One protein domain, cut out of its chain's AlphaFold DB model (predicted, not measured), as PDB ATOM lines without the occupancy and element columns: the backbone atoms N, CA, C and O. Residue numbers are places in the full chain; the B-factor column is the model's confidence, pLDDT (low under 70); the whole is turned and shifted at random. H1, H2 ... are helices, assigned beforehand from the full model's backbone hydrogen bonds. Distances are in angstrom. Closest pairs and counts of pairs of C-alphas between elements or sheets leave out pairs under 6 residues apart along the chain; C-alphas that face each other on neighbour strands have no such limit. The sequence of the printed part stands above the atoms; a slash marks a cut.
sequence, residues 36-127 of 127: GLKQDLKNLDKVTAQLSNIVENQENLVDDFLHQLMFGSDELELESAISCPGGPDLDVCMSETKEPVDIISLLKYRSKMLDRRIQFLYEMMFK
ATOM      1  N   GLY A  36      27.312  12.392  -6.760       83.44
ATOM      2  CA  GLY A  36      26.995  10.969  -6.594       83.44
ATOM      3  C   GLY A  36      28.153  10.076  -7.035       83.44
ATOM      4  O   GLY A  36      28.699   9.348  -6.220       83.44
ATOM      5  N   LEU A  37      28.641  10.265  -8.266       86.62
ATOM      6  CA  LEU A  37      29.763   9.488  -8.811       86.62
ATOM      7  C   LEU A  37      31.042   9.594  -7.966       86.62
ATOM      8  O   LEU A  37      31.742   8.606  -7.776       86.62
ATOM      9  N   LYS A  38      31.349  10.778  -7.420       84.31
ATOM     10  CA  LYS A  38      32.491  10.944  -6.505       84.31
ATOM     11  C   LYS A  38      32.321  10.160  -5.205       84.31
ATOM     12  O   LYS A  38      33.314   9.703  -4.648       84.31
ATOM     13  N   GLN A  39      31.098  10.066  -4.690       88.75
ATOM     14  CA  GLN A  39      30.817   9.281  -3.492       88.75
ATOM     15  C   GLN A  39      30.898   7.784  -3.793       88.75
ATOM     16  O   GLN A  39      31.498   7.052  -3.012       88.75
ATOM     17  N   ASP A  40      30.359   7.354  -4.932       87.56
ATOM     18  CA  ASP A  40      30.412   5.961  -5.375       87.56
ATOM     19  C   ASP A  40      31.859   5.497  -5.579       87.56
ATOM     20  O   ASP A  40      32.216   4.418  -5.118       87.56
ATOM     21  N   LEU A  41      32.720   6.345  -6.157       85.19
ATOM     22  CA  LEU A  41      34.150   6.058  -6.299       85.19
ATOM     23  C   LEU A  41      34.840   5.883  -4.937       85.19
ATOM     24  O   LEU A  41      35.514   4.887  -4.715       85.19
ATOM     25  N   LYS A  42      34.598   6.790  -3.981       85.50
ATOM     26  CA  LYS A  42      35.145   6.658  -2.616       85.50
ATOM     27  C   LYS A  42      34.661   5.394  -1.906       85.50
ATOM     28  O   LYS A  42      35.401   4.790  -1.133       85.50
ATOM     29  N   ASN A  43      33.399   5.028  -2.117       89.81
ATOM     30  CA  ASN A  43      32.841   3.804  -1.557       89.81
ATOM     31  C   ASN A  43      33.503   2.573  -2.190       89.81
ATOM     32  O   ASN A  43      33.819   1.633  -1.465       89.81
ATOM     33  N   LEU A  44      33.750   2.598  -3.504       86.81
ATOM     34  CA  LEU A  44      34.467   1.542  -4.214       86.81
ATOM     35  C   LEU A  44      35.891   1.380  -3.672       86.81
ATOM     36  O   LEU A  44      36.260   0.266  -3.321       86.81
ATOM     37  N   ASP A  45      36.643   2.470  -3.503       83.06
ATOM     38  CA  ASP A  45      37.999   2.431  -2.933       83.06
ATOM     39  C   ASP A  45      38.006   1.773  -1.545       83.06
ATOM     40  O   ASP A  45      38.830   0.905  -1.250       83.06
ATOM     41  N   LYS A  46      37.032   2.131  -0.696       88.56
ATOM     42  CA  LYS A  46      36.884   1.546   0.640       88.56
ATOM     43  C   LYS A  46      36.594   0.045   0.584       88.56
ATOM     44  O   LYS A  46      37.201  -0.713   1.336       88.56
ATOM     45  N   VAL A  47      35.665  -0.383  -0.272       89.12
ATOM     46  CA  VAL A  47      35.308  -1.804  -0.417       89.12
ATOM     47  C   VAL A  47      36.498  -2.605  -0.946       89.12
ATOM     48  O   VAL A  47      36.781  -3.682  -0.431       89.12
ATOM     49  N   THR A  48      37.235  -2.060  -1.911       84.81
ATOM     50  CA  THR A  48      38.438  -2.688  -2.464       84.81
ATOM     51  C   THR A  48      39.519  -2.874  -1.398       84.81
ATOM     52  O   THR A  48      40.071  -3.965  -1.275       84.81
ATOM     53  N   ALA A  49      39.769  -1.860  -0.563       84.50
ATOM     54  CA  ALA A  49      40.707  -1.977   0.553       84.50
ATOM     55  C   ALA A  49      40.269  -3.042   1.578       84.50
ATOM     56  O   ALA A  49      41.086  -3.830   2.052       84.50
ATOM     57  N   GLN A  50      38.970  -3.107   1.893       89.00
ATOM     58  CA  GLN A  50      38.430  -4.129   2.795       89.00
ATOM     59  C   GLN A  50      38.596  -5.543   2.228       89.00
ATOM     60  O   GLN A  50      39.018  -6.438   2.956       89.00
ATOM     61  N   LEU A  51      38.296  -5.744   0.941       86.50
ATOM     62  CA  LEU A  51      38.487  -7.029   0.264       86.50
ATOM     63  C   LEU A  51      39.956  -7.443   0.239       86.50
ATOM     64  O   LEU A  51      40.254  -8.606   0.486       86.50
ATOM     65  N   SER A  52      40.860  -6.493   0.006       83.44
ATOM     66  CA  SER A  52      42.298  -6.746   0.051       83.44
ATOM     67  C   SER A  52      42.737  -7.296   1.401       83.44
ATOM     68  O   SER A  52      43.365  -8.350   1.455       83.44
ATOM     69  N   ASN A  53      42.326  -6.638   2.485       87.38
ATOM     70  CA  ASN A  53      42.635  -7.090   3.837       87.38
ATOM     71  C   ASN A  53      42.023  -8.474   4.138       87.38
ATOM     72  O   ASN A  53      42.635  -9.291   4.814       87.38
ATOM     73  N   ILE A  54      40.816  -8.773   3.643       87.81
ATOM     74  CA  ILE A  54      40.206 -10.101   3.825       87.81
ATOM     75  C   ILE A  54      41.036 -11.185   3.128       87.81
ATOM     76  O   ILE A  54      41.333 -12.198   3.755       87.81
ATOM     77  N   VAL A  55      41.415 -10.970   1.863       82.62
ATOM     78  CA  VAL A  55      42.220 -11.931   1.092       82.62
ATOM     79  C   VAL A  55      43.573 -12.154   1.759       82.62
ATOM     80  O   VAL A  55      43.970 -13.293   1.954       82.62
ATOM     81  N   GLU A  56      44.246 -11.087   2.180       85.12
ATOM     82  CA  GLU A  56      45.534 -11.176   2.873       85.12
ATOM     83  C   GLU A  56      45.441 -11.961   4.187       85.12
ATOM     84  O   GLU A  56      46.233 -12.869   4.422       85.12
ATOM     85  N   ASN A  57      44.427 -11.693   5.015       86.75
ATOM     86  CA  ASN A  57      44.225 -12.461   6.246       86.75
ATOM     87  C   ASN A  57      43.946 -13.945   5.967       86.75
ATOM     88  O   ASN A  57      44.398 -14.804   6.719       86.75
ATOM     89  N   GLN A  58      43.203 -14.265   4.904       83.50
ATOM     90  CA  GLN A  58      42.959 -15.653   4.506       83.50
ATOM     91  C   GLN A  58      44.232 -16.343   4.004       83.50
ATOM     92  O   GLN A  58      44.435 -17.511   4.325       83.50
ATOM     93  N   GLU A  59      45.087 -15.643   3.253       84.00
ATOM     94  CA  GLU A  59      46.379 -16.174   2.805       84.00
ATOM     95  C   GLU A  59      47.271 -16.476   4.007       84.00
ATOM     96  O   GLU A  59      47.749 -17.598   4.124       84.00
ATOM     97  N   ASN A  60      47.381 -15.539   4.953       83.50
ATOM     98  CA  ASN A  60      48.162 -15.733   6.176       83.50
ATOM     99  C   ASN A  60      47.671 -16.936   6.993       83.50
ATOM    100  O   ASN A  60      48.477 -17.736   7.446       83.50
ATOM    101  N   LEU A  61      46.354 -17.114   7.146       84.94
ATOM    102  CA  LEU A  61      45.800 -18.271   7.861       84.94
ATOM    103  C   LEU A  61      46.098 -19.600   7.156       84.94
ATOM    104  O   LEU A  61      46.368 -20.602   7.817       84.94
ATOM    105  N   VAL A  62      46.017 -19.622   5.824       82.62
ATOM    106  CA  VAL A  62      46.356 -20.807   5.025       82.62
ATOM    107  C   VAL A  62      47.842 -21.114   5.139       82.62
ATOM    108  O   VAL A  62      48.204 -22.273   5.332       82.62
ATOM    109  N   ASP A  63      48.688 -20.093   5.077       79.62
ATOM    110  CA  ASP A  63      50.130 -20.239   5.199       79.62
ATOM    111  C   ASP A  63      50.502 -20.706   6.617       79.62
ATOM    112  O   ASP A  63      51.232 -21.684   6.750       79.62
ATOM    113  N   ASP A  64      49.941 -20.129   7.684       83.50
ATOM    114  CA  ASP A  64      50.141 -20.584   9.072       83.50
ATOM    115  C   ASP A  64      49.726 -22.050   9.272       83.50
ATOM    116  O   ASP A  64      50.381 -22.806   9.999       83.50
ATOM    117  N   PHE A  65      48.626 -22.466   8.640       81.00
ATOM    118  CA  PHE A  65      48.159 -23.847   8.699       81.00
ATOM    119  C   PHE A  65      49.089 -24.797   7.935       81.00
ATOM    120  O   PHE A  65      49.412 -25.875   8.435       81.00
ATOM    121  N   LEU A  66      49.571 -24.388   6.758       76.69
ATOM    122  CA  LEU A  66      50.559 -25.141   5.986       76.69
ATOM    123  C   LEU A  66      51.863 -25.308   6.764       76.69
ATOM    124  O   LEU A  66      52.349 -26.429   6.869       76.69
ATOM    125  N   HIS A  67      52.380 -24.243   7.383       77.25
ATOM    126  CA  HIS A  67      53.576 -24.325   8.223       77.25
ATOM    127  C   HIS A  67      53.390 -25.332   9.365       77.25
ATOM    128  O   HIS A  67      54.268 -26.157   9.606       77.25
ATOM    129  N   GLN A  68      52.236 -25.323  10.042       77.38
ATOM    130  CA  GLN A  68      51.941 -26.294  11.105       77.38
ATOM    131  C   GLN A  68      51.912 -27.743  10.606       77.38
ATOM    132  O   GLN A  68      52.382 -28.631  11.315       77.38
ATOM    133  N   LEU A  69      51.390 -27.990   9.402       72.38
ATOM    134  CA  LEU A  69      51.420 -29.319   8.788       72.38
ATOM    135  C   LEU A  69      52.844 -29.729   8.374       72.38
ATOM    136  O   LEU A  69      53.225 -30.878   8.585       72.38
ATOM    137  N   MET A  70      53.649 -28.792   7.861       67.88
ATOM    138  CA  MET A  70      55.041 -29.034   7.451       67.88
ATOM    139  C   MET A  70      55.949 -29.431   8.613       67.88
ATOM    140  O   MET A  70      56.808 -30.287   8.439       67.88
ATOM    141  N   PHE A  71      55.730 -28.911   9.825       62.66
ATOM    142  CA  PHE A  71      56.484 -29.366  11.001       62.66
ATOM    143  C   PHE A  71      56.268 -30.862  11.339       62.66
ATOM    144  O   PHE A  71      56.980 -31.393  12.193       62.66
ATOM    145  N   GLY A  72      55.317 -31.550  10.688       57.47
ATOM    146  CA  GLY A  72      55.056 -32.986  10.841       57.47
ATOM    147  C   GLY A  72      55.334 -33.871   9.613       57.47
ATOM    148  O   GLY A  72      55.255 -35.091   9.755       57.47
ATOM    149  N   SER A  73      55.653 -33.318   8.436       56.56
ATOM    150  CA  SER A  73      55.831 -34.066   7.172       56.56
ATOM    151  C   SER A  73      57.019 -33.546   6.359       56.56
ATOM    152  O   SER A  73      57.279 -32.350   6.394       56.56
ATOM    153  N   ASP A  74      57.690 -34.411   5.587       55.59
ATOM    154  CA  ASP A  74      58.863 -34.059   4.767       55.59
ATOM    155  C   ASP A  74      58.663 -32.758   3.954       55.59
ATOM    156  O   ASP A  74      57.842 -32.664   3.041       55.59
ATOM    157  N   GLU A  75      59.455 -31.750   4.317       56.62
ATOM    158  CA  GLU A  75      59.343 -30.323   3.970       56.62
ATOM    159  C   GLU A  75      59.396 -30.042   2.449       56.62
ATOM    160  O   GLU A  75      58.810 -29.081   1.953       56.62
ATOM    161  N   LEU A  76      60.047 -30.927   1.685       53.41
ATOM    162  CA  LEU A  76      60.483 -30.694   0.300       53.41
ATOM    163  C   LEU A  76      59.399 -30.851  -0.777       53.41
ATOM    164  O   LEU A  76      59.453 -30.166  -1.800       53.41
ATOM    165  N   GLU A  77      58.432 -31.753  -0.597       53.91
ATOM    166  CA  GLU A  77      57.407 -32.012  -1.626       53.91
ATOM    167  C   GLU A  77      56.255 -30.996  -1.538       53.91
ATOM    168  O   GLU A  77      55.635 -30.635  -2.541       53.91
ATOM    169  N   LEU A  78      56.033 -30.457  -0.334       55.81
ATOM    170  CA  LEU A  78      54.986 -29.489  -0.054       55.81
ATOM    171  C   LEU A  78      55.371 -28.069  -0.470       55.81
ATOM    172  O   LEU A  78      54.585 -27.377  -1.116       55.81
ATOM    173  N   GLU A  79      56.602 -27.653  -0.171       54.06
ATOM    174  CA  GLU A  79      57.112 -26.322  -0.505       54.06
ATOM    175  C   GLU A  79      57.057 -26.061  -2.026       54.06
ATOM    176  O   GLU A  79      56.705 -24.966  -2.466       54.06
ATOM    177  N   SER A  80      57.271 -27.097  -2.851       55.25
ATOM    178  CA  SER A  80      57.148 -27.019  -4.314       55.25
ATOM    179  C   SER A  80      55.699 -26.894  -4.813       55.25
ATOM    180  O   SER A  80      55.462 -26.221  -5.816       55.25
ATOM    181  N   ALA A  81      54.727 -27.496  -4.118       53.91
ATOM    182  CA  ALA A  81      53.305 -27.412  -4.464       53.91
ATOM    183  C   ALA A  81      52.650 -26.096  -3.995       53.91
ATOM    184  O   ALA A  81      51.702 -25.617  -4.623       53.91
ATOM    185  N   ILE A  82      53.162 -25.498  -2.910       53.91
ATOM    186  CA  ILE A  82      52.653 -24.248  -2.320       53.91
ATOM    187  C   ILE A  82      53.319 -23.007  -2.930       53.91
ATOM    188  O   ILE A  82      52.673 -21.953  -3.013       53.91
ATOM    189  N   SER A  83      54.585 -23.110  -3.364       50.84
ATOM    190  CA  SER A  83      55.360 -21.986  -3.901       50.84
ATOM    191  C   SER A  83      54.720 -21.438  -5.177       50.84
ATOM    192  O   SER A  83      54.945 -21.881  -6.302       50.84
ATOM    193  N   CYS A  84      53.864 -20.442  -4.981       47.56
ATOM    194  CA  CYS A  84      53.360 -19.604  -6.047       47.56
ATOM    195  C   CYS A  84      54.393 -18.499  -6.273       47.56
ATOM    196  O   CYS A  84      54.727 -17.791  -5.318       47.56
ATOM    197  N   PRO A  85      54.866 -18.285  -7.512       42.59
ATOM    198  CA  PRO A  85      55.707 -17.144  -7.834       42.59
ATOM    199  C   PRO A  85      54.827 -15.895  -7.748       42.59
ATOM    200  O   PRO A  85      54.097 -15.562  -8.678       42.59
ATOM    201  N   GLY A  86      54.791 -15.268  -6.579       44.44
ATOM    202  CA  GLY A  86      53.806 -14.223  -6.325       44.44
ATOM    203  C   GLY A  86      53.856 -13.617  -4.937       44.44
ATOM    204  O   GLY A  86      52.861 -13.041  -4.521       44.44
ATOM    205  N   GLY A  87      54.987 -13.716  -4.242       51.91
ATOM    206  CA  GLY A  87      55.265 -12.834  -3.117       51.91
ATOM    207  C   GLY A  87      56.062 -11.607  -3.562       51.91
ATOM    208  O   GLY A  87      57.272 -11.586  -3.352       51.91
ATOM    209  N   PRO A  88      55.439 -10.586  -4.178       49.56
ATOM    210  CA  PRO A  88      55.906  -9.227  -4.024       49.56
ATOM    211  C   PRO A  88      54.914  -8.452  -3.158       49.56
ATOM    212  O   PRO A  88      53.712  -8.420  -3.419       49.56
ATOM    213  N   ASP A  89      55.489  -7.854  -2.123       56.19
ATOM    214  CA  ASP A  89      55.028  -6.707  -1.351       56.19
ATOM    215  C   ASP A  89      53.800  -6.011  -1.968       56.19
ATOM    216  O   ASP A  89      53.882  -5.321  -2.992       56.19
ATOM    217  N   LEU A  90      52.630  -6.252  -1.369       51.09
ATOM    218  CA  LEU A  90      51.341  -5.733  -1.823       51.09
ATOM    219  C   LEU A  90      51.368  -4.204  -1.956       51.09
ATOM    220  O   LEU A  90      50.720  -3.644  -2.839       51.09
ATOM    221  N   ASP A  91      52.170  -3.552  -1.114       51.12
ATOM    222  CA  ASP A  91      52.394  -2.112  -1.129       51.12
ATOM    223  C   ASP A  91      53.049  -1.644  -2.438       51.12
ATOM    224  O   ASP A  91      52.721  -0.571  -2.942       51.12
ATOM    225  N   VAL A  92      53.900  -2.461  -3.066       50.69
ATOM    226  CA  VAL A  92      54.535  -2.151  -4.358       50.69
ATOM    227  C   VAL A  92      53.553  -2.346  -5.516       50.69
ATOM    228  O   VAL A  92      53.457  -1.495  -6.398       50.69
ATOM    229  N   CYS A  93      52.757  -3.420  -5.504       50.22
ATOM    230  CA  CYS A  93      51.815  -3.688  -6.594       50.22
ATOM    231  C   CYS A  93      50.615  -2.723  -6.570       50.22
ATOM    232  O   CYS A  93      50.237  -2.175  -7.605       50.22
ATOM    233  N   MET A  94      50.075  -2.434  -5.381       52.19
ATOM    234  CA  MET A  94      48.966  -1.490  -5.193       52.19
ATOM    235  C   MET A  94      49.389  -0.031  -5.401       52.19
ATOM    236  O   MET A  94      48.556   0.789  -5.786       52.19
ATOM    237  N   SER A  95      50.665   0.308  -5.175       54.28
ATOM    238  CA  SER A  95      51.191   1.650  -5.470       54.28
ATOM    239  C   SER A  95      51.459   1.884  -6.961       54.28
ATOM    240  O   SER A  95      51.358   3.028  -7.417       54.28
ATOM    241  N   GLU A  96      51.727   0.832  -7.745       52.47
ATOM    242  CA  GLU A  96      51.843   0.921  -9.208       52.47
ATOM    243  C   GLU A  96      50.487   0.885  -9.931       52.47
ATOM    244  O   GLU A  96      50.300   1.612 -10.915       52.47
ATOM    245  N   THR A  97      49.515   0.100  -9.452       55.22
ATOM    246  CA  THR A  97      48.184   0.020 -10.074       55.22
ATOM    247  C   THR A  97      47.338   1.251  -9.751       55.22
ATOM    248  O   THR A  97      46.784   1.389  -8.663       55.22
ATOM    249  N   LYS A  98      47.219   2.163 -10.722       60.97
ATOM    250  CA  LYS A  98      46.466   3.423 -10.581       60.97
ATOM    251  C   LYS A  98      44.959   3.289 -10.809       60.97
ATOM    252  O   LYS A  98      44.232   4.221 -10.466       60.97
ATOM    253  N   GLU A  99      44.481   2.182 -11.383       71.69
ATOM    254  CA  GLU A  99      43.063   2.002 -11.699       71.69
ATOM    255  C   GLU A  99      42.383   0.923 -10.834       71.69
ATOM    256  O   GLU A  99      42.911  -0.178 -10.679       71.69
ATOM    257  N   PRO A 100      41.158   1.176 -10.323       68.06
ATOM    258  CA  PRO A 100      40.397   0.199  -9.538       68.06
ATOM    259  C   PRO A 100      40.181  -1.154 -10.236       68.06
ATOM    260  O   PRO A 100      40.028  -2.176  -9.569       68.06
ATOM    261  N   VAL A 101      40.157  -1.174 -11.573       74.25
ATOM    262  CA  VAL A 101      39.980  -2.394 -12.379       74.25
ATOM    263  C   VAL A 101      41.181  -3.333 -12.244       74.25
ATOM    264  O   VAL A 101      40.994  -4.549 -12.132       74.25
ATOM    265  N   ASP A 102      42.392  -2.780 -12.198       80.06
ATOM    266  CA  ASP A 102      43.625  -3.552 -12.037       80.06
ATOM    267  C   ASP A 102      43.673  -4.185 -10.644       80.06
ATOM    268  O   ASP A 102      43.936  -5.381 -10.504       80.06
ATOM    269  N   ILE A 103      43.284  -3.414  -9.624       79.75
ATOM    270  CA  ILE A 103      43.218  -3.880  -8.237       79.75
ATOM    271  C   ILE A 103      42.201  -5.019  -8.081       79.75
ATOM    272  O   ILE A 103      42.502  -6.061  -7.501       79.75
ATOM    273  N   ILE A 104      40.989  -4.865  -8.625       83.56
ATOM    274  CA  ILE A 104      39.958  -5.914  -8.555       83.56
ATOM    275  C   ILE A 104      40.421  -7.186  -9.276       83.56
ATOM    276  O   ILE A 104      40.182  -8.297  -8.794       83.56
ATOM    277  N   SER A 105      41.091  -7.043 -10.421       84.38
ATOM    278  CA  SER A 105      41.620  -8.178 -11.185       84.38
ATOM    279  C   SER A 105      42.694  -8.934 -10.399       84.38
ATOM    280  O   SER A 105      42.657 -10.167 -10.350       84.38
ATOM    281  N   LEU A 106      43.586  -8.208  -9.720       83.56
ATOM    282  CA  LEU A 106      44.597  -8.776  -8.830       83.56
ATOM    283  C   LEU A 106      43.963  -9.535  -7.655       83.56
ATOM    284  O   LEU A 106      44.308 -10.692  -7.411       83.56
ATOM    285  N   LEU A 107      42.989  -8.932  -6.967       83.12
ATOM    286  CA  LEU A 107      42.280  -9.583  -5.858       83.12
ATOM    287  C   LEU A 107      41.576 -10.869  -6.300       83.12
ATOM    288  O   LEU A 107      41.620 -11.881  -5.600       83.12
ATOM    289  N   LYS A 108      40.973 -10.864  -7.491       86.06
ATOM    290  CA  LYS A 108      40.339 -12.054  -8.070       86.06
ATOM    291  C   LYS A 108      41.350 -13.163  -8.358       86.06
ATOM    292  O   LYS A 108      41.049 -14.335  -8.134       86.06
ATOM    293  N   TYR A 109      42.530 -12.812  -8.867       85.31
ATOM    294  CA  TYR A 109      43.606 -13.774  -9.086       85.31
ATOM    295  C   TYR A 109      44.068 -14.403  -7.766       85.31
ATOM    296  O   TYR A 109      44.100 -15.630  -7.666       85.31
ATOM    297  N   ARG A 110      44.333 -13.582  -6.742       81.19
ATOM    298  CA  ARG A 110      44.739 -14.044  -5.406       81.19
ATOM    299  C   ARG A 110      43.714 -14.980  -4.781       81.19
ATOM    300  O   ARG A 110      44.056 -16.101  -4.429       81.19
ATOM    301  N   SER A 111      42.441 -14.584  -4.773       83.56
ATOM    302  CA  SER A 111      41.348 -15.429  -4.277       83.56
ATOM    303  C   SER A 111      41.324 -16.803  -4.956       83.56
ATOM    304  O   SER A 111      41.194 -17.816  -4.278       83.56
ATOM    305  N   LYS A 112      41.546 -16.871  -6.275       85.31
ATOM    306  CA  LYS A 112      41.606 -18.148  -7.003       85.31
ATOM    307  C   LYS A 112      42.816 -19.007  -6.611       85.31
ATOM    308  O   LYS A 112      42.729 -20.235  -6.637       85.31
ATOM    309  N   MET A 113      43.956 -18.390  -6.312       82.69
ATOM    310  CA  MET A 113      45.137 -19.111  -5.826       82.69
ATOM    311  C   MET A 113      44.913 -19.641  -4.408       82.69
ATOM    312  O   MET A 113      45.267 -20.783  -4.123       82.69
ATOM    313  N   LEU A 114      44.246 -18.855  -3.566       83.56
ATOM    314  CA  LEU A 114      43.833 -19.225  -2.215       83.56
ATOM    315  C   LEU A 114      42.897 -20.442  -2.229       83.56
ATOM    316  O   LEU A 114      43.162 -21.425  -1.541       83.56
ATOM    317  N   ASP A 115      41.882 -20.441  -3.101       85.62
ATOM    318  CA  ASP A 115      40.976 -21.583  -3.289       85.62
ATOM    319  C   ASP A 115      41.737 -22.869  -3.652       85.62
ATOM    320  O   ASP A 115      41.446 -23.945  -3.129       85.62
ATOM    321  N   ARG A 116      42.754 -22.769  -4.522       85.19
ATOM    322  CA  ARG A 116      43.601 -23.914  -4.892       85.19
ATOM    323  C   ARG A 116      44.416 -24.434  -3.712       85.19
ATOM    324  O   ARG A 116      44.496 -25.647  -3.541       85.19
ATOM    325  N   ARG A 117      45.000 -23.542  -2.905       80.69
ATOM    326  CA  ARG A 117      45.756 -23.925  -1.700       80.69
ATOM    327  C   ARG A 117      44.855 -24.629  -0.687       80.69
ATOM    328  O   ARG A 117      45.227 -25.680  -0.176       80.69
ATOM    329  N   ILE A 118      43.648 -24.108  -0.461       85.00
ATOM    330  CA  ILE A 118      42.651 -24.736   0.418       85.00
ATOM    331  C   ILE A 118      42.254 -26.120  -0.105       85.00
ATOM    332  O   ILE A 118      42.172 -27.069   0.671       85.00
ATOM    333  N   GLN A 119      42.024 -26.263  -1.413       84.81
ATOM    334  CA  GLN A 119      41.699 -27.561  -1.998       84.81
ATOM    335  C   GLN A 119      42.841 -28.567  -1.803       84.81
ATOM    336  O   GLN A 119      42.590 -29.703  -1.410       84.81
ATOM    337  N   PHE A 120      44.084 -28.152  -2.041       79.88
ATOM    338  CA  PHE A 120      45.254 -29.000  -1.837       79.88
ATOM    339  C   PHE A 120      45.386 -29.450  -0.374       79.88
ATOM    340  O   PHE A 120      45.545 -30.637  -0.107       79.88
ATOM    341  N   LEU A 121      45.210 -28.524   0.574       79.25
ATOM    342  CA  LEU A 121      45.145 -28.825   2.006       79.25
ATOM    343  C   LEU A 121      44.069 -29.862   2.339       79.25
ATOM    344  O   LEU A 121      44.330 -30.823   3.059       79.25
ATOM    345  N   TYR A 122      42.864 -29.680   1.801       84.12
ATOM    346  CA  TYR A 122      41.766 -30.616   2.007       84.12
ATOM    347  C   TYR A 122      42.113 -32.014   1.478       84.12
ATOM    348  O   TYR A 122      41.861 -33.010   2.151       84.12
ATOM    349  N   GLU A 123      42.727 -32.102   0.298       82.94
ATOM    350  CA  GLU A 123      43.162 -33.383  -0.255       82.94
ATOM    351  C   GLU A 123      44.213 -34.074   0.614       82.94
ATOM    352  O   GLU A 123      44.140 -35.288   0.757       82.94
ATOM    353  N   MET A 124      45.136 -33.335   1.230       77.31
ATOM    354  CA  MET A 124      46.140 -33.920   2.123       77.31
ATOM    355  C   MET A 124      45.585 -34.403   3.461       77.31
ATOM    356  O   MET A 124      46.077 -35.379   4.012       77.31
ATOM    357  N   MET A 125      44.599 -33.702   4.024       78.75
ATOM    358  CA  MET A 125      44.052 -34.058   5.337       78.75
ATOM    359  C   MET A 125      43.087 -35.247   5.290       78.75
ATOM    360  O   MET A 125      42.869 -35.894   6.314       78.75
ATOM    361  N   PHE A 126      42.447 -35.482   4.141       79.44
ATOM    362  CA  PHE A 126      41.306 -36.395   4.021       79.44
ATOM    363  C   PHE A 126      41.475 -37.501   2.961       79.44
ATOM    364  O   PHE A 126      40.518 -38.243   2.725       79.44
ATOM    365  N   LYS A 127      42.650 -37.634   2.333       60.06
ATOM    366  CA  LYS A 127      43.051 -38.826   1.559       60.06
ATOM    367  C   LYS A 127      44.079 -39.635   2.335       60.06
ATOM    368  O   LYS A 127      44.030 -40.876   2.190       60.06
TER     369      LYS A 127
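What this domain is: This is residues 36 to 127 of the 127 residues of an uncharacterized protein of Populus davidiana (UniProt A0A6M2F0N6). Two long helices, H1 and H4, lie side by side at a shallow angle and run the same way, making a rod, and a returning stretch with two short helices, H2 and H3, leads from the far end of H1 back to where H4 begins. This return is loosely attached: H2 is near both long helices and H3 is near H4, each by a single close pair of C-alphas. The printed part has 92 residues with four named helices, H1, H2, H3 and H4 in that order, and no named strand; the class is all helix. The whole is loose, with a radius of gyration of the C-alphas of 16.3 A, and the C-alphas span 55 by 24 by 16 A.

Where its parts are: The longest helix, H1, holds residues 36 to 70 and measures 50.8 A from C-alpha 36 at (26.995, 10.969, -6.594) to C-alpha 70 at (55.041, -29.034, 7.451). H4 holds residues 100 to 126 and measures 39.0 A, ending with C-alpha 126 at (41.306, -36.395, 4.021). Between them in the chain come H2, residues 75 to 82, 11.0 A long, and H3, residues 90 to 96, 10.0 A long.

How they stand to each other: H1 and H4 touch, with 15 pairs of C-alphas within 8 A; the closest C-alphas are those of Glu 59 and Leu 114, 6.4 A apart. They run the same way at a shallow tilt of 25 degrees. H2 is close to H1 but not clearly touching, the closest C-alphas being those of Met 70 and Leu 78, 7.5 A apart; the two run opposite ways at a shallow tilt of 22 degrees. H2 is also close to H4 but not clearly touching, with the C-alphas of Ile 82 and Arg 117 closest at 6.9 A; they run opposite ways at a steep tilt of 41 degrees. H3 is close to H4 but not clearly touching, the closest C-alphas being those of Met 94 and Ile 103, 6.9 A apart; they run opposite ways at a shallow tilt of 26 degrees. H3 is apart from H1 and from H2. In H1, H3 and H4 every O i to N i+4 pair is within hydrogen-bond range; in H2, 2 of 4 are.

The domain as a whole: The two C-alphas farthest apart are those of Gly 36 and Asp 74, at 56.3 A. The printed part has no cut and ends at Lys 127, the chain's last residue. The links from H1 to H2 and from H3 to H4 are tight, and the link from H2 to H3 is short; no link is long. The mean pLDDT of the printed part is 73.5, and it is under 70 at residues 70 to 98, residue 100 and residue 127.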